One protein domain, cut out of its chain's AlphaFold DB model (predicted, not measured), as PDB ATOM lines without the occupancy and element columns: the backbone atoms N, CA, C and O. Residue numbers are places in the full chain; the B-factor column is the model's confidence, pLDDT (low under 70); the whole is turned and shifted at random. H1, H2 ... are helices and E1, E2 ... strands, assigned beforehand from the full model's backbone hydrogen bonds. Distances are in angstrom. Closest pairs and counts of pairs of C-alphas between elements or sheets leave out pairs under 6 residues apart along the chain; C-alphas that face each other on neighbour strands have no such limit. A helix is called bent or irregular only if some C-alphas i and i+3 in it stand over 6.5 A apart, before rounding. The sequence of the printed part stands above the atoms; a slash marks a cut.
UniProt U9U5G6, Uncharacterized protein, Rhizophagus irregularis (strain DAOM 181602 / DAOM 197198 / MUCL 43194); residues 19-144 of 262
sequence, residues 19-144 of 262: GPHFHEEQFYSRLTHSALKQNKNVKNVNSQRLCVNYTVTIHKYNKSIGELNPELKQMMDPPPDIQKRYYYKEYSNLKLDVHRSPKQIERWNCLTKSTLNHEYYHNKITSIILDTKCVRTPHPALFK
ATOM      1  N   GLY A  19     232.170 281.285 221.905       57.84
ATOM      2  CA  GLY A  19     231.325 282.429 222.238       57.84
ATOM      3  C   GLY A  19     230.483 282.182 223.505       57.84
ATOM      4  O   GLY A  19     230.246 281.025 223.865       57.84
ATOM      5  N   PRO A  20     229.948 283.234 224.154       60.22
ATOM      6  CA  PRO A  20     229.161 283.119 225.393       60.22
ATOM      7  C   PRO A  20     228.000 282.109 225.313       60.22
ATOM      8  O   PRO A  20     227.697 281.410 226.278       60.22
ATOM      9  N   HIS A  21     227.404 281.964 224.125       59.72
ATOM     10  CA  HIS A  21     226.319 281.021 223.836       59.72
ATOM     11  C   HIS A  21     226.721 279.543 223.967       59.72
ATOM     12  O   HIS A  21     225.915 278.720 224.395       59.72
ATOM     13  N   PHE A  22     227.966 279.191 223.622       64.69
ATOM     14  CA  PHE A  22     228.460 277.818 223.769       64.69
ATOM     15  C   PHE A  22     228.421 277.391 225.239       64.69
ATOM     16  O   PHE A  22     228.001 276.284 225.574       64.69
ATOM     17  N   HIS A  23     228.829 278.296 226.127       65.81
ATOM     18  CA  HIS A  23     228.798 278.050 227.560       65.81
ATOM     19  C   HIS A  23     227.355 277.978 228.061       65.81
ATOM     20  O   HIS A  23     227.011 277.040 228.776       65.81
ATOM     21  N   GLU A  24     226.487 278.888 227.621       65.19
ATOM     22  CA  GLU A  24     225.069 278.907 227.989       65.19
ATOM     23  C   GLU A  24     224.343 277.578 227.669       65.19
ATOM     24  O   GLU A  24     223.681 277.013 228.545       65.19
ATOM     25  N   GLU A  25     224.522 277.006 226.473       67.62
ATOM     26  CA  GLU A  25     223.932 275.704 226.104       67.62
ATOM     27  C   GLU A  25     224.468 274.537 226.952       67.62
ATOM     28  O   GLU A  25     223.716 273.634 227.347       67.62
ATOM     29  N   GLN A  26     225.759 274.566 227.292       70.38
ATOM     30  CA  GLN A  26     226.374 273.580 228.186       70.38
ATOM     31  C   GLN A  26     225.786 273.645 229.601       70.38
ATOM     32  O   GLN A  26     225.625 272.606 230.240       70.38
ATOM     33  N   PHE A  27     225.423 274.831 230.092       73.00
ATOM     34  CA  PHE A  27     224.764 274.970 231.390       73.00
ATOM     35  C   PHE A  27     223.290 274.563 231.337       73.00
ATOM     36  O   PHE A  27     222.844 273.809 232.201       73.00
ATOM     37  N   TYR A  28     222.539 274.979 230.312       73.69
ATOM     38  CA  TYR A  28     221.128 274.599 230.189       73.69
ATOM     39  C   TYR A  28     220.935 273.092 230.083       73.69
ATOM     40  O   TYR A  28     220.069 272.547 230.763       73.69
ATOM     41  N   SER A  29     221.746 272.412 229.270       75.69
ATOM     42  CA  SER A  29     221.648 270.957 229.100       75.69
ATOM     43  C   SER A  29     221.842 270.201 230.419       75.69
ATOM     44  O   SER A  29     221.143 269.216 230.663       75.69
ATOM     45  N   ARG A  30     222.714 270.698 231.306       80.19
ATOM     46  CA  ARG A  30     222.989 270.113 232.632       80.19
ATOM     47  C   ARG A  30     221.933 270.433 233.688       80.19
ATOM     48  O   ARG A  30     221.845 269.715 234.674       80.19
ATOM     49  N   LEU A  31     221.129 271.475 233.478       82.00
ATOM     50  CA  LEU A  31     220.116 271.951 234.427       82.00
ATOM     51  C   LEU A  31     218.675 271.600 234.012       82.00
ATOM     52  O   LEU A  31     217.718 272.117 234.585       82.00
ATOM     53  N   THR A  32     218.496 270.729 233.014       82.44
ATOM     54  CA  THR A  32     217.177 270.169 232.669       82.44
ATOM     55  C   THR A  32     216.697 269.177 233.733       82.44
ATOM     56  O   THR A  32     217.508 268.527 234.384       82.44
ATOM     57  N   HIS A  33     215.380 268.985 233.887       79.88
ATOM     58  CA  HIS A  33     214.833 268.030 234.868       79.88
ATOM     59  C   HIS A  33     215.394 266.608 234.715       79.88
ATOM     60  O   HIS A  33     215.696 265.957 235.711       79.88
ATOM     61  N   SER A  34     215.560 266.122 233.481       84.19
ATOM     62  CA  SER A  34     216.160 264.808 233.222       84.19
ATOM     63  C   SER A  34     217.644 264.772 233.587       84.19
ATOM     64  O   SER A  34     218.111 263.780 234.137       84.19
ATOM     65  N   ALA A  35     218.382 265.854 233.330       83.69
ATOM     66  CA  ALA A  35     219.790 265.962 233.686       83.69
ATOM     67  C   ALA A  35     220.013 266.045 235.200       83.69
ATOM     68  O   ALA A  35     220.934 265.403 235.700       83.69
ATOM     69  N   LEU A  36     219.147 266.761 235.923       86.25
ATOM     70  CA  LEU A  36     219.172 266.833 237.386       86.25
ATOM     71  C   LEU A  36     218.878 265.468 238.016       86.25
ATOM     72  O   LEU A  36     219.607 265.048 238.903       86.25
ATOM     73  N   LYS A  37     217.890 264.720 237.499       86.88
ATOM     74  CA  LYS A  37     217.645 263.328 237.930       86.88
ATOM     75  C   LYS A  37     218.855 262.413 237.712       86.88
ATOM     76  O   LYS A  37     219.013 261.427 238.417       86.88
ATOM     77  N   GLN A  38     219.692 262.731 236.727       88.38
ATOM     78  CA  GLN A  38     220.916 261.997 236.402       88.38
ATOM     79  C   GLN A  38     222.171 262.609 237.050       88.38
ATOM     80  O   GLN A  38     223.278 262.218 236.686       88.38
ATOM     81  N   ASN A  39     222.029 263.585 237.956       87.69
ATOM     82  CA  ASN A  39     223.129 264.296 238.616       87.69
ATOM     83  C   ASN A  39     224.184 264.875 237.651       87.69
ATOM     84  O   ASN A  39     225.352 265.032 237.998       87.69
ATOM     85  N   LYS A  40     223.789 265.241 236.424       88.12
ATOM     86  CA  LYS A  40     224.704 265.781 235.394       88.12
ATOM     87  C   LYS A  40     225.234 267.183 235.712       88.12
ATOM     88  O   LYS A  40     226.168 267.655 235.060       88.12
ATOM     89  N   ASN A  41     224.624 267.869 236.672       89.88
ATOM     90  CA  ASN A  41     225.071 269.158 237.194       89.88
ATOM     91  C   ASN A  41     226.106 269.028 238.324       89.88
ATOM     92  O   ASN A  41     226.665 270.051 238.727       89.88
ATOM     93  N   VAL A  42     226.360 267.810 238.812       91.81
ATOM     94  CA  VAL A  42     227.304 267.510 239.892       91.81
ATOM     95  C   VAL A  42     228.610 266.992 239.300       91.81
ATOM     96  O   VAL A  42     228.625 266.184 238.371       91.81
ATOM     97  N   LYS A  43     229.734 267.452 239.847       92.00
ATOM     98  CA  LYS A  43     231.066 266.953 239.515       92.00
ATOM     99  C   LYS A  43     231.867 266.716 240.786       92.00
ATOM    100  O   LYS A  43     232.150 267.658 241.518       92.00
ATOM    101  N   ASN A  44     232.328 265.486 240.968       92.12
ATOM    102  CA  ASN A  44     233.336 265.169 241.973       92.12
ATOM    103  C   ASN A  44     234.713 265.533 241.422       92.12
ATOM    104  O   ASN A  44     235.084 265.126 240.317       92.12
ATOM    105  N   VAL A  45     235.454 266.339 242.170       90.38
ATOM    106  CA  VAL A  45     236.794 266.786 241.809       90.38
ATOM    107  C   VAL A  45     237.776 266.248 242.834       90.38
ATOM    108  O   VAL A  45     237.634 266.498 244.026       90.38
ATOM    109  N   ASN A  46     238.792 265.543 242.340       89.94
ATOM    110  CA  ASN A  46     239.971 265.163 243.105       89.94
ATOM    111  C   ASN A  46     241.153 265.990 242.589       89.94
ATOM    112  O   ASN A  46     241.558 265.878 241.430       89.94
ATOM    113  N   SER A  47     241.671 266.871 243.440       86.50
ATOM    114  CA  SER A  47     242.869 267.652 243.163       86.50
ATOM    115  C   SER A  47     244.096 266.884 243.629       86.50
ATOM    116  O   SER A  47     244.451 266.942 244.801       86.50
ATOM    117  N   GLN A  48     244.820 266.256 242.703       86.56
ATOM    118  CA  GLN A  48     246.114 265.630 243.005       86.56
ATOM    119  C   GLN A  48     247.161 266.655 243.465       86.56
ATOM    120  O   GLN A  48     248.040 266.352 244.266       86.56
ATOM    121  N   ARG A  49     247.071 267.902 242.984       85.12
ATOM    122  CA  ARG A  49     248.036 268.960 243.317       85.12
ATOM    123  C   ARG A  49     247.973 269.372 244.785       85.12
ATOM    124  O   ARG A  49     249.014 269.699 245.352       85.12
ATOM    125  N   LEU A  50     246.765 269.409 245.345       84.19
ATOM    126  CA  LEU A  50     246.504 269.830 246.724       84.19
ATOM    127  C   LEU A  50     246.118 268.657 247.637       84.19
ATOM    128  O   LEU A  50     246.077 268.835 248.846       84.19
ATOM    129  N   CYS A  51     245.876 267.475 247.065       86.88
ATOM    130  CA  CYS A  51     245.379 266.289 247.757       86.88
ATOM    131  C   CYS A  51     244.036 266.557 248.460       86.88
ATOM    132  O   CYS A  51     243.869 266.338 249.659       86.88
ATOM    133  N   VAL A  52     243.093 267.121 247.699       86.25
ATOM    134  CA  VAL A  52     241.783 267.546 248.207       86.25
ATOM    135  C   VAL A  52     240.678 267.042 247.301       86.25
ATOM    136  O   VAL A  52     240.739 267.211 246.081       86.25
ATOM    137  N   ASN A  53     239.641 266.501 247.923       89.19
ATOM    138  CA  ASN A  53     238.414 266.076 247.278       89.19
ATOM    139  C   ASN A  53     237.306 267.077 247.582       89.19
ATOM    140  O   ASN A  53     237.165 267.527 248.715       89.19
ATOM    141  N   TYR A  54     236.521 267.436 246.575       89.12
ATOM    142  CA  TYR A  54     235.336 268.265 246.758       89.12
ATOM    143  C   TYR A  54     234.300 267.981 245.682       89.12
ATOM    144  O   TYR A  54     234.594 267.468 244.600       89.12
ATOM    145  N   THR A  55     233.063 268.333 245.991       90.69
ATOM    146  CA  THR A  55     231.938 268.268 245.065       90.69
ATOM    147  C   THR A  55     231.671 269.665 244.530       90.69
ATOM    148  O   THR A  55     231.634 270.627 245.291       90.69
ATOM    149  N   VAL A  56     231.507 269.789 243.215       91.31
ATOM    150  CA  VAL A  56     231.043 271.016 242.567       91.31
ATOM    151  C   VAL A  56     229.664 270.765 242.004       91.31
ATOM    152  O   VAL A  56     229.516 269.952 241.090       91.31
ATOM    153  N   THR A  57     228.682 271.515 242.480       90.88
ATOM    154  CA  THR A  57     227.324 271.457 241.950       90.88
ATOM    155  C   THR A  57     226.975 272.777 241.295       90.88
ATOM    156  O   THR A  57     227.207 273.855 241.841       90.88
ATOM    157  N   ILE A  58     226.442 272.711 240.080       89.38
ATOM    158  CA  ILE A  58     225.918 273.892 239.402       89.38
ATOM    159  C   ILE A  58     224.429 274.003 239.707       89.38
ATOM    160  O   ILE A  58     223.675 273.044 239.516       89.38
ATOM    161  N   HIS A  59     224.012 275.200 240.107       86.88
ATOM    162  CA  HIS A  59     222.631 275.518 240.434       86.88
ATOM    163  C   HIS A  59     222.129 276.722 239.651       86.88
ATOM    164  O   HIS A  59     222.888 277.583 239.197       86.88
ATOM    165  N   LYS A  60     220.802 276.783 239.544       85.50
ATOM    166  CA  LYS A  60     220.078 277.967 239.110       85.50
ATOM    167  C   LYS A  60     219.511 278.678 240.337       85.50
ATOM    168  O   LYS A  60     218.739 278.085 241.084       85.50
ATOM    169  N   TYR A  61     219.890 279.933 240.528       84.00
ATOM    170  CA  TYR A  61     219.394 280.789 241.591       84.00
ATOM    171  C   TYR A  61     217.909 281.109 241.398       84.00
ATOM    172  O   TYR A  61     217.449 281.441 240.300       84.00
ATOM    173  N   ASN A  62     217.179 281.014 242.502       82.69
ATOM    174  CA  ASN A  62     215.832 281.525 242.670       82.69
ATOM    175  C   ASN A  62     215.803 282.288 243.997       82.69
ATOM    176  O   ASN A  62     216.444 281.863 244.957       82.69
ATOM    177  N   LYS A  63     215.033 283.376 244.058       82.44
ATOM    178  CA  LYS A  63     214.893 284.212 245.255       82.44
ATOM    179  C   LYS A  63     214.458 283.408 246.479       82.44
ATOM    180  O   LYS A  63     215.020 283.604 247.547       82.44
ATOM    181  N   SER A  64     213.561 282.436 246.297       83.88
ATOM    182  CA  SER A  64     213.123 281.555 247.386       83.88
ATOM    183  C   SER A  64     214.264 280.725 247.990       83.88
ATOM    184  O   SER A  64     214.243 280.421 249.174       83.88
ATOM    185  N   ILE A  65     215.285 280.372 247.200       81.50
ATOM    186  CA  ILE A  65     216.470 279.651 247.695       81.50
ATOM    187  C   ILE A  65     217.392 280.614 248.457       81.50
ATOM    188  O   ILE A  65     217.965 280.233 249.471       81.50
ATOM    189  N   GLY A  66     217.514 281.863 248.001       80.50
ATOM    190  CA  GLY A  66     218.255 282.900 248.727       80.50
ATOM    191  C   GLY A  66     217.608 283.274 250.062       80.50
ATOM    192  O   GLY A  66     218.302 283.537 251.033       80.50
ATOM    193  N   GLU A  67     216.282 283.249 250.165       82.69
ATOM    194  CA  GLU A  67     215.592 283.476 251.444       82.69
ATOM    195  C   GLU A  67     215.929 282.408 252.492       82.69
ATOM    196  O   GLU A  67     216.052 282.731 253.670       82.69
ATOM    197  N   LEU A  68     216.153 281.165 252.058       82.62
ATOM    198  CA  LEU A  68     216.582 280.065 252.925       82.62
ATOM    199  C   LEU A  68     218.079 280.112 253.263       82.62
ATOM    200  O   LEU A  68     218.494 279.528 254.261       82.62
ATOM    201  N   ASN A  69     218.896 280.770 252.434       81.69
ATOM    202  CA  ASN A  69     220.340 280.849 252.617       81.69
ATOM    203  C   ASN A  69     220.844 282.299 252.454       81.69
ATOM    204  O   ASN A  69     221.068 282.751 251.323       81.69
ATOM    205  N   PRO A  70     221.062 283.026 253.569       79.31
ATOM    206  CA  PRO A  70     221.435 284.437 253.533       79.31
ATOM    207  C   PRO A  70     222.816 284.680 252.905       79.31
ATOM    208  O   PRO A  70     222.998 285.701 252.243       79.31
ATOM    209  N   GLU A  71     223.761 283.741 253.033       78.19
ATOM    210  CA  GLU A  71     225.085 283.836 252.398       78.19
ATOM    211  C   GLU A  71     224.970 283.768 250.872       78.19
ATOM    212  O   GLU A  71     225.545 284.583 250.143       78.19
ATOM    213  N   LEU A  72     224.158 282.831 250.371       81.69
ATOM    214  CA  LEU A  72     223.867 282.726 248.945       81.69
ATOM    215  C   LEU A  72     223.140 283.979 248.439       81.69
ATOM    216  O   LEU A  72     223.462 284.469 247.357       81.69
ATOM    217  N   LYS A  73     222.188 284.512 249.212       82.56
ATOM    218  CA  LYS A  73     221.454 285.738 248.871       82.56
ATOM    219  C   LYS A  73     222.385 286.935 248.738       82.56
ATOM    220  O   LYS A  73     222.351 287.602 247.709       82.56
ATOM    221  N   GLN A  74     223.254 287.159 249.724       80.44
ATOM    222  CA  GLN A  74     224.243 288.240 249.692       80.44
ATOM    223  C   GLN A  74     225.143 288.147 248.454       80.44
ATOM    224  O   GLN A  74     225.515 289.163 247.869       80.44
ATOM    225  N   MET A  75     225.480 286.928 248.030       77.19
ATOM    226  CA  MET A  75     226.321 286.718 246.860       77.19
ATOM    227  C   MET A  75     225.583 286.870 245.519       77.19
ATOM    228  O   MET A  75     226.191 287.284 244.528       77.19
ATOM    229  N   MET A  76     224.310 286.471 245.451       78.12
ATOM    230  CA  MET A  76     223.551 286.373 244.197       78.12
ATOM    231  C   MET A  76     222.661 287.576 243.899       78.12
ATOM    232  O   MET A  76     222.370 287.796 242.721       78.12
ATOM    233  N   ASP A  77     222.261 288.343 244.914       76.56
ATOM    234  CA  ASP A  77     221.494 289.582 244.777       76.56
ATOM    235  C   ASP A  77     222.437 290.791 244.943       76.56
ATOM    236  O   ASP A  77     222.553 291.344 246.039       76.56
ATOM    237  N   PRO A  78     223.160 291.201 243.880       64.94
ATOM    238  CA  PRO A  78     224.011 292.378 243.946       64.94
ATOM    239  C   PRO A  78     223.168 293.668 244.042       64.94
ATOM    240  O   PRO A  78     221.955 293.637 243.800       64.94
ATOM    241  N   PRO A  79     223.803 294.815 244.359       61.94
ATOM    242  CA  PRO A  79     223.174 296.135 244.315       61.94
ATOM    243  C   PRO A  79     222.379 296.365 243.015       61.94
ATOM    244  O   PRO A  79     222.743 295.804 241.978       61.94
ATOM    245  N   PRO A  80     221.326 297.205 243.040       58.31
ATOM    246  CA  PRO A  80     220.335 297.331 241.960       58.31
ATOM    247  C   PRO A  80     220.905 297.704 240.580       58.31
ATOM    248  O   PRO A  80     220.214 297.527 239.581       58.31
ATOM    249  N   ASP A  81     222.150 298.177 240.526       55.09
ATOM    250  CA  ASP A  81     222.860 298.589 239.312       55.09
ATOM    251  C   ASP A  81     223.537 297.420 238.557       55.09
ATOM    252  O   ASP A  81     223.988 297.555 237.421       55.09
ATOM    253  N   ILE A  82     223.606 296.226 239.162       57.28
ATOM    254  CA  ILE A  82     224.293 295.060 238.587       57.28
ATOM    255  C   ILE A  82     223.276 294.052 238.033       57.28
ATOM    256  O   ILE A  82     222.355 293.610 238.720       57.28
ATOM    257  N   GLN A  83     223.490 293.641 236.778       58.78
ATOM    258  CA  GLN A  83     222.687 292.642 236.056       58.78
ATOM    259  C   GLN A  83     222.414 291.374 236.883       58.78
ATOM    260  O   GLN A  83     223.334 290.786 237.471       58.78
ATOM    261  N   LYS A  84     221.152 290.915 236.885       59.34
ATOM    262  CA  LYS A  84     220.713 289.751 237.672       59.34
ATOM    263  C   LYS A  84     221.294 288.475 237.087       59.34
ATOM    264  O   LYS A  84     221.041 288.114 235.935       59.34
ATOM    265  N   ARG A  85     222.034 287.735 237.911       65.25
ATOM    266  CA  ARG A  85     222.672 286.479 237.503       65.25
ATOM    267  C   ARG A  85     221.915 285.293 238.074       65.25
ATOM    268  O   ARG A  85     221.601 285.242 239.255       65.25
ATOM    269  N   TYR A  86     221.630 284.321 237.213       74.25
ATOM    270  CA  TYR A  86     220.782 283.183 237.567       74.25
ATOM    271  C   TYR A  86     221.557 281.921 237.922       74.25
ATOM    272  O   TYR A  86     220.912 280.932 238.234       74.25
ATOM    273  N   TYR A  87     222.888 281.890 237.837       82.88
ATOM    274  CA  TYR A  87     223.638 280.642 237.996       82.88
ATOM    275  C   TYR A  87     224.846 280.796 238.907       82.88
ATOM    276  O   TYR A  87     225.587 281.782 238.839       82.88
ATOM    277  N   TYR A  88     225.062 279.769 239.719       85.56
ATOM    278  CA  TYR A  88     226.173 279.694 240.651       85.56
ATOM    279  C   TYR A  88     226.722 278.277 240.746       85.56
ATOM    280  O   TYR A  88     226.076 277.301 240.353       85.56
ATOM    281  N   LYS A  89     227.950 278.189 241.247       89.06
ATOM    282  CA  LYS A  89     228.575 276.947 241.683       89.06
ATOM    283  C   LYS A  89     228.540 276.895 243.195       89.06
ATOM    284  O   LYS A  89     228.909 277.868 243.844       89.06
ATOM    285  N   GLU A  90     228.141 275.753 243.710       89.50
ATOM    286  CA  GLU A  90     228.345 275.355 245.087       89.50
ATOM    287  C   GLU A  90     229.554 274.421 245.130       89.50
ATOM    288  O   GLU A  90     229.638 273.477 244.341       89.50
ATOM    289  N   TYR A  91     230.499 274.704 246.019       88.06
ATOM    290  CA  TYR A  91     231.581 273.795 246.363       88.06
ATOM    291  C   TYR A  91     231.297 273.251 247.754       88.06
ATOM    292  O   TYR A  91     231.274 274.013 248.717       88.06
ATOM    293  N   SER A  92     231.087 271.946 247.851       85.56
ATOM    294  CA  SER A  92     230.725 271.266 249.093       85.56
ATOM    295  C   SER A  92     231.544 269.992 249.279       85.56
ATOM    296  O   SER A  92     232.295 269.572 248.392       85.56
ATOM    297  N   ASN A  93     231.428 269.374 250.458       84.31
ATOM    298  CA  ASN A  93     232.131 268.137 250.814       84.31
ATOM    299  C   ASN A  93     233.654 268.230 250.635       84.31
ATOM    300  O   ASN A  93     234.279 267.294 250.132       84.31
ATOM    301  N   LEU A  94     234.240 269.368 251.017       84.75
ATOM    302  CA  LEU A  94     235.686 269.547 251.008       84.75
ATOM    303  C   LEU A  94     236.320 268.576 252.015       84.75
ATOM    304  O   LEU A  94     236.075 268.670 253.214       84.75
ATOM    305  N   LYS A  95     237.125 267.638 251.523       84.06
ATOM    306  CA  LYS A  95     237.830 266.637 252.329       84.06
ATOM    307  C   LYS A  95     239.296 266.615 251.938       84.06
ATOM    308  O   LYS A  95     239.626 266.476 250.760       84.06
ATOM    309  N   LEU A  96     240.166 266.746 252.928       83.44
ATOM    310  CA  LEU A  96     241.596 266.531 252.749       83.44
ATOM    311  C   LEU A  96     241.871 265.028 252.728       83.44
ATOM    312  O   LEU A  96     241.231 264.272 253.460       83.44
ATOM    313  N   ASP A  97     242.805 264.599 251.886       80.00
ATOM    314  CA  ASP A  97     243.294 263.225 251.937       80.00
ATOM    315  C   ASP A  97     244.109 262.998 253.220       80.00
ATOM    316  O   ASP A  97     244.808 263.899 253.701       80.00
ATOM    317  N   VAL A  98     244.027 261.782 253.756       78.44
ATOM    318  CA  VAL A  98     244.756 261.364 254.961       78.44
ATOM    319  C   VAL A  98     246.258 261.308 254.669       78.44
ATOM    320  O   VAL A  98     247.071 261.667 255.520       78.44
ATOM    321  N   HIS A  99     246.636 260.933 253.444       81.00
ATOM    322  CA  HIS A  99     248.030 260.741 253.051       81.00
ATOM    323  C   HIS A  99     248.488 261.818 252.068       81.00
ATOM    324  O   HIS A  99     248.324 261.698 250.856       81.00
ATOM    325  N   ARG A 100     249.105 262.880 252.599       84.12
ATOM    326  CA  ARG A 100     249.662 263.977 251.797       84.12
ATOM    327  C   ARG A 100     251.183 263.889 251.717       84.12
ATOM    328  O   ARG A 100     251.865 263.730 252.723       84.12
ATOM    329  N   SER A 101     251.718 264.073 250.516       89.75
ATOM    330  CA  SER A 101     253.144 264.299 250.273       89.75
ATOM    331  C   SER A 101     253.615 265.589 250.964       89.75
ATOM    332  O   SER A 101     252.864 266.571 250.975       89.75
ATOM    333  N   PRO A 102     254.881 265.669 251.422       92.12
ATOM    334  CA  PRO A 102     255.460 266.904 251.958       92.12
ATOM    335  C   PRO A 102     255.254 268.125 251.047       92.12
ATOM    336  O   PRO A 102     254.841 269.186 251.507       92.12
ATOM    337  N   LYS A 103     255.406 267.953 249.724       91.19
ATOM    338  CA  LYS A 103     255.182 269.029 248.738       91.19
ATOM    339  C   LYS A 103     253.721 269.490 248.675       91.19
ATOM    340  O   LYS A 103     253.445 270.646 248.365       91.19
ATOM    341  N   GLN A 104     252.767 268.590 248.911       89.31
ATOM    342  CA  GLN A 104     251.341 268.937 248.946       89.31
ATOM    343  C   GLN A 104     250.996 269.685 250.238       89.31
ATOM    344  O   GLN A 104     250.217 270.635 250.196       89.31
ATOM    345  N   ILE A 105     251.603 269.290 251.362       87.12
ATOM    346  CA  ILE A 105     251.468 269.980 252.652       87.12
ATOM    347  C   ILE A 105     251.999 271.409 252.544       87.12
ATOM    348  O   ILE A 105     251.293 272.346 252.900       87.12
ATOM    349  N   GLU A 106     253.192 271.587 251.979       90.94
ATOM    350  CA  GLU A 106     253.794 272.905 251.769       90.94
ATOM    351  C   GLU A 106     252.906 273.803 250.897       90.94
ATOM    352  O   GLU A 106     252.557 274.911 251.296       90.94
ATOM    353  N   ARG A 107     252.438 273.297 249.748       88.38
ATOM    354  CA  ARG A 107     251.517 274.039 248.867       88.38
ATOM    355  C   ARG A 107     250.224 274.438 249.570       88.38
ATOM    356  O   ARG A 107     249.739 275.546 249.349       88.38
ATOM    357  N   TRP A 108     249.657 273.539 250.376       86.19
ATOM    358  CA  TRP A 108     248.470 273.830 251.174       86.19
ATOM    359  C   TRP A 108     248.752 274.945 252.183       86.19
ATOM    360  O   TRP A 108     248.004 275.914 252.223       86.19
ATOM    361  N   ASN A 109     249.865 274.860 252.912       86.50
ATOM    362  CA  ASN A 109     250.267 275.861 253.900       86.50
ATOM    363  C   ASN A 109     250.530 277.235 253.266       86.50
ATOM    364  O   ASN A 109     250.140 278.260 253.821       86.50
ATOM    365  N   CYS A 110     251.144 277.281 252.081       89.25
ATOM    366  CA  CYS A 110     251.301 278.525 251.328       89.25
ATOM    367  C   CYS A 110     249.943 279.134 250.955       89.25
ATOM    368  O   CYS A 110     249.748 280.340 251.097       89.25
ATOM    369  N   LEU A 111     248.998 278.309 250.492       84.62
ATOM    370  CA  LEU A 111     247.668 278.764 250.088       84.62
ATOM    371  C   LEU A 111     246.852 279.277 251.280       84.62
ATOM    372  O   LEU A 111     246.244 280.345 251.189       84.62
ATOM    373  N   THR A 112     246.845 278.541 252.394       82.12
ATOM    374  CA  THR A 112     246.134 278.945 253.614       82.12
ATOM    375  C   THR A 112     246.723 280.223 254.185       82.12
ATOM    376  O   THR A 112     245.970 281.151 254.464       82.12
ATOM    377  N   LYS A 113     248.056 280.337 254.259       84.31
ATOM    378  CA  LYS A 113     248.734 281.567 254.690       84.31
ATOM    379  C   LYS A 113     248.399 282.751 253.782       84.31
ATOM    380  O   LYS A 113     248.079 283.825 254.274       84.31
ATOM    381  N   SER A 114     248.431 282.559 252.463       82.94
ATOM    382  CA  SER A 114     248.082 283.612 251.501       82.94
ATOM    383  C   SER A 114     246.630 284.073 251.650       82.94
ATOM    384  O   SER A 114     246.372 285.274 251.608       82.94
ATOM    385  N   THR A 115     245.703 283.141 251.875       80.12
ATOM    386  CA  THR A 115     244.279 283.448 252.066       80.12
ATOM    387  C   THR A 115     244.052 284.191 253.381       80.12
ATOM    388  O   THR A 115     243.427 285.244 253.375       80.12
ATOM    389  N   LEU A 116     244.635 283.710 254.484       78.69
ATOM    390  CA  LEU A 116     244.561 284.373 255.789       78.69
ATOM    391  C   LEU A 116     245.150 285.787 255.753       78.69
ATOM    392  O   LEU A 116     244.539 286.714 256.274       78.69
ATOM    393  N   ASN A 117     246.295 285.971 255.093       80.88
ATOM    394  CA  ASN A 117     246.893 287.294 254.924       80.88
ATOM    395  C   ASN A 117     245.969 288.220 254.129       80.88
ATOM    396  O   ASN A 117     245.750 289.357 254.528       80.88
ATOM    397  N   HIS A 118     245.408 287.743 253.018       77.75
ATOM    398  CA  HIS A 118     244.465 288.528 252.223       77.75
ATOM    399  C   HIS A 118     243.245 288.952 253.056       77.75
ATOM    400  O   HIS A 118     242.859 290.117 253.034       77.75
ATOM    401  N   GLU A 119     242.671 288.040 253.839       76.56
ATOM    402  CA  GLU A 119     241.534 288.341 254.718       76.56
ATOM    403  C   GLU A 119     241.880 289.345 255.814       76.56
ATOM    404  O   GLU A 119     241.085 290.251 256.073       76.56
ATOM    405  N   TYR A 120     243.075 289.218 256.399       75.12
ATOM    406  CA  TYR A 120     243.614 290.165 257.368       75.12
ATOM    407  C   TYR A 120     243.723 291.573 256.771       75.12
ATOM    408  O   TYR A 120     243.195 292.522 257.340       75.12
ATOM    409  N   TYR A 121     244.321 291.716 255.585       75.38
ATOM    410  CA  TYR A 121     244.456 293.024 254.930       75.38
ATOM    411  C   TYR A 121     243.121 293.622 254.476       75.38
ATOM    412  O   TYR A 121     242.976 294.842 254.431       75.38
ATOM    413  N   HIS A 122     242.136 292.789 254.135       70.81
ATOM    414  CA  HIS A 122     240.833 293.254 253.664       70.81
ATOM    415  C   HIS A 122     239.767 293.361 254.766       70.81
ATOM    416  O   HIS A 122     238.619 293.661 254.432       70.81
ATOM    417  N   ASN A 123     240.116 293.141 256.047       62.00
ATOM    418  CA  ASN A 123     239.204 293.149 257.206       62.00
ATOM    419  C   ASN A 123     237.895 292.372 256.958       62.00
ATOM    420  O   ASN A 123     236.820 292.733 257.438       62.00
ATOM    421  N   LYS A 124     237.976 291.303 256.161       63.75
ATOM    422  CA  LYS A 124     236.848 290.458 255.760       63.75
ATOM    423  C   LYS A 124     237.212 289.019 256.075       63.75
ATOM    424  O   LYS A 124     237.728 288.309 255.217       63.75
ATOM    425  N   ILE A 125     236.929 288.592 257.302       55.25
ATOM    426  CA  ILE A 125     237.028 287.181 257.681       55.25
ATOM    427  C   ILE A 125     235.913 286.453 256.924       55.25
ATOM    428  O   ILE A 125     234.741 286.544 257.277       55.25
ATOM    429  N   THR A 126     236.273 285.835 255.802       59.28
ATOM    430  CA  THR A 126     235.334 285.180 254.873       59.28
ATOM    431  C   THR A 126     235.763 283.758 254.526       59.28
ATOM    432  O   THR A 126     235.095 283.111 253.715       59.28
ATOM    433  N   SER A 127     236.834 283.229 255.135       55.75
ATOM    434  CA  SER A 127     237.286 281.853 254.910       55.75
ATOM    435  C   SER A 127     236.354 280.849 255.580       55.75
ATOM    436  O   SER A 127     236.692 280.179 256.549       55.75
ATOM    437  N   ILE A 128     235.205 280.631 254.948       57.69
ATOM    438  CA  ILE A 128     234.277 279.520 255.199       57.69
ATOM    439  C   ILE A 128     235.013 278.155 255.165       57.69
ATOM    440  O   ILE A 128     234.567 277.184 255.762       57.69
ATOM    441  N   ILE A 129     236.177 278.073 254.498       54.12
ATOM    442  CA  ILE A 129     237.059 276.887 254.469       54.12
ATOM    443  C   ILE A 129     237.790 276.652 255.802       54.12
ATOM    444  O   ILE A 129     238.087 275.507 256.136       54.12
ATOM    445  N   LEU A 130     238.135 277.717 256.527       55.12
ATOM    446  CA  LEU A 130     238.913 277.662 257.770       55.12
ATOM    447  C   LEU A 130     238.032 277.807 259.015       55.12
ATOM    448  O   LEU A 130     238.502 277.552 260.124       55.12
ATOM    449  N   ASP A 131     236.760 278.165 258.839       54.66
ATOM    450  CA  ASP A 131     235.777 278.215 259.914       54.66
ATOM    451  C   ASP A 131     235.273 276.807 260.275       54.66
ATOM    452  O   ASP A 131     234.133 276.416 260.037       54.66
ATOM    453  N   THR A 132     236.157 276.007 260.869       48.94
ATOM    454  CA  THR A 132     235.811 274.710 261.469       48.94
ATOM    455  C   THR A 132     235.095 274.865 262.816       48.94
ATOM    456  O   THR A 132     234.824 273.866 263.479       48.94
ATOM    457  N   LYS A 133     234.848 276.102 263.275       44.38
ATOM    458  CA  LYS A 133     234.299 276.402 264.605       44.38
ATOM    459  C   LYS A 133     232.780 276.554 264.604       44.38
ATOM    460  O   LYS A 133     232.171 276.519 265.674       44.38
ATOM    461  N   CYS A 134     232.142 276.676 263.441       43.47
ATOM    462  CA  CYS A 134     230.693 276.787 263.372       43.47
ATOM    463  C   CYS A 134     230.022 275.404 263.498       43.47
ATOM    464  O   CYS A 134     229.740 274.722 262.518       43.47
ATOM    465  N   VAL A 135     229.704 275.009 264.738       44.19
ATOM    466  CA  VAL A 135     228.939 273.793 265.111       44.19
ATOM    467  C   VAL A 135     227.587 273.680 264.372       44.19
ATOM    468  O   VAL A 135     226.976 272.616 264.330       44.19
ATOM    469  N   ARG A 136     227.106 274.769 263.761       49.84
ATOM    470  CA  ARG A 136     225.792 274.856 263.112       49.84
ATOM    471  C   ARG A 136     225.754 274.308 261.683       49.84
ATOM    472  O   ARG A 136     224.666 274.007 261.203       49.84
ATOM    473  N   THR A 137     226.892 274.142 261.012       52.50
ATOM    474  CA  THR A 137     226.941 273.638 259.630       52.50
ATOM    475  C   THR A 137     228.094 272.645 259.461       52.50
ATOM    476  O   THR A 137     229.204 273.027 259.107       52.50
ATOM    477  N   PRO A 138     227.856 271.333 259.647       53.22
ATOM    478  CA  PRO A 138     228.909 270.313 259.555       53.22
ATOM    479  C   PRO A 138     229.551 270.184 258.158       53.22
ATOM    480  O   PRO A 138     230.503 269.428 257.984       53.22
ATOM    481  N   HIS A 139     229.039 270.906 257.155       59.91
ATOM    482  CA  HIS A 139     229.523 270.900 255.778       59.91
ATOM    483  C   HIS A 139     229.486 272.330 255.212       59.91
ATOM    484  O   HIS A 139     228.496 272.698 254.575       59.91
ATOM    485  N   PRO A 140     230.520 273.158 255.451       67.94
ATOM    486  CA  PRO A 140     230.567 274.505 254.899       67.94
ATOM    487  C   PRO A 140     230.560 274.443 253.365       67.94
ATOM    488  O   PRO A 140     231.403 273.787 252.745       67.94
ATOM    489  N   ALA A 141     229.574 275.099 252.755       75.56
ATOM    490  CA  ALA A 141     229.419 275.182 251.310       75.56
ATOM    491  C   ALA A 141     229.867 276.562 250.828       75.56
ATOM    492  O   ALA A 141     229.434 277.586 251.346       75.56
ATOM    493  N   LEU A 142     230.731 276.599 249.816       83.00
ATOM    494  CA  LEU A 142     231.153 277.851 249.199       83.00
ATOM    495  C   LEU A 142     230.338 278.114 247.953       83.00
ATOM    496  O   LEU A 142     230.317 277.302 247.025       83.00
ATOM    497  N   PHE A 143     229.783 279.310 247.864       82.56
ATOM    498  CA  PHE A 143     229.123 279.758 246.652       82.56
ATOM    499  C   PHE A 143     230.096 280.576 245.796       82.56
ATOM    500  O   PHE A 143     230.919 281.349 246.289       82.56
ATOM    501  N   LYS A 144     230.042 280.380 244.478       84.06
ATOM    502  CA  LYS A 144     230.688 281.256 243.493       84.06
ATOM    503  C   LYS A 144     229.727 281.565 242.367       84.06
ATOM    504  O   LYS A 144     229.197 280.670 241.709       84.06
TER     505      LYS A 144
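What this domain is: This is residues 19 to 144 of the 262 residues of an uncharacterized protein of Rhizophagus irregularis (strain DAOM 181602 / DAOM 197198 / MUCL 43194) (UniProt U9U5G6). A strongly twisted sheet of three long strands, E1, E2 and E3, with the short E4 along one edge, has helices H1 and H2 by the end where E1 begins, and the long helix H5 set off beyond the other end. H4 covers E4, with H3 next to it; residues 19 to 26 and 78 to 83 stick out. The printed part has 126 residues with five named helices and four named strands, in the order H1 H2 E1 E2 H3 H4 E3 H5 E4. The sheet's order is E1, E2, E3, E4, antiparallel throughout, and the class is mixed, helices and strands. The whole is only just loose, close to compact, with a radius of gyration of the C-alphas of 17.0 A and spans of 43 by 35 by 34 A.

Where its parts are: Find C-alpha 20 at (229.161, 283.119, 225.393); from there H1 runs through residues 20 to 30, 16.1 A long. Next come H2, residues 33 to 37, and E1, residues 42 to 47, 15.9 A. E2, residues 52 to 60, spans 25.7 A. H3 is residues 63 to 68 and H4 is residues 70 to 76. E3, residues 87 to 96, covers 27.2 A. Look for H5 at C-alpha 102, (255.460, 266.904, 251.958); it runs 28.5 A through residues 102 to 121. E4, residues 142 to 144, ends at C-alpha 144, (230.688, 281.256, 243.493).

How they stand to each other: Start at the hairpin of E1 and E2, where N 45 and O 54 are 2.8 A apart, within hydrogen-bond range. Between E2 and E3 look at N 57 and O 90, 2.9 A; between E3 and the edge strand E4, at N 91 and O 142, 2.8 A. H1 only grazes the sheet, with residues 27 to 30. H4 is on the sheet, over E4, and their closest C-alphas, those of Leu 72 and Phe 143, are 6.5 A apart. H3 and H4 touch only at the corner by their link, the closest C-alphas, of Gly 66 and Lys 73, being 4.3 A apart. H5 is not on the sheet and touches no helix. Every O i to N i+4 pair is within hydrogen-bond range in H2, H4 and H5; in H1 it is 6 of 7 and in H3 1 of 2.

The domain as a whole: The farthest C-alphas, those of Pro 80 and Pro 102, are 47.5 A apart. The printed part has no cut. The link from H5 to E4, 20 residues, is long. Confidence is under 70 at residues 19 to 25, 78 to 85 and 123 to 140.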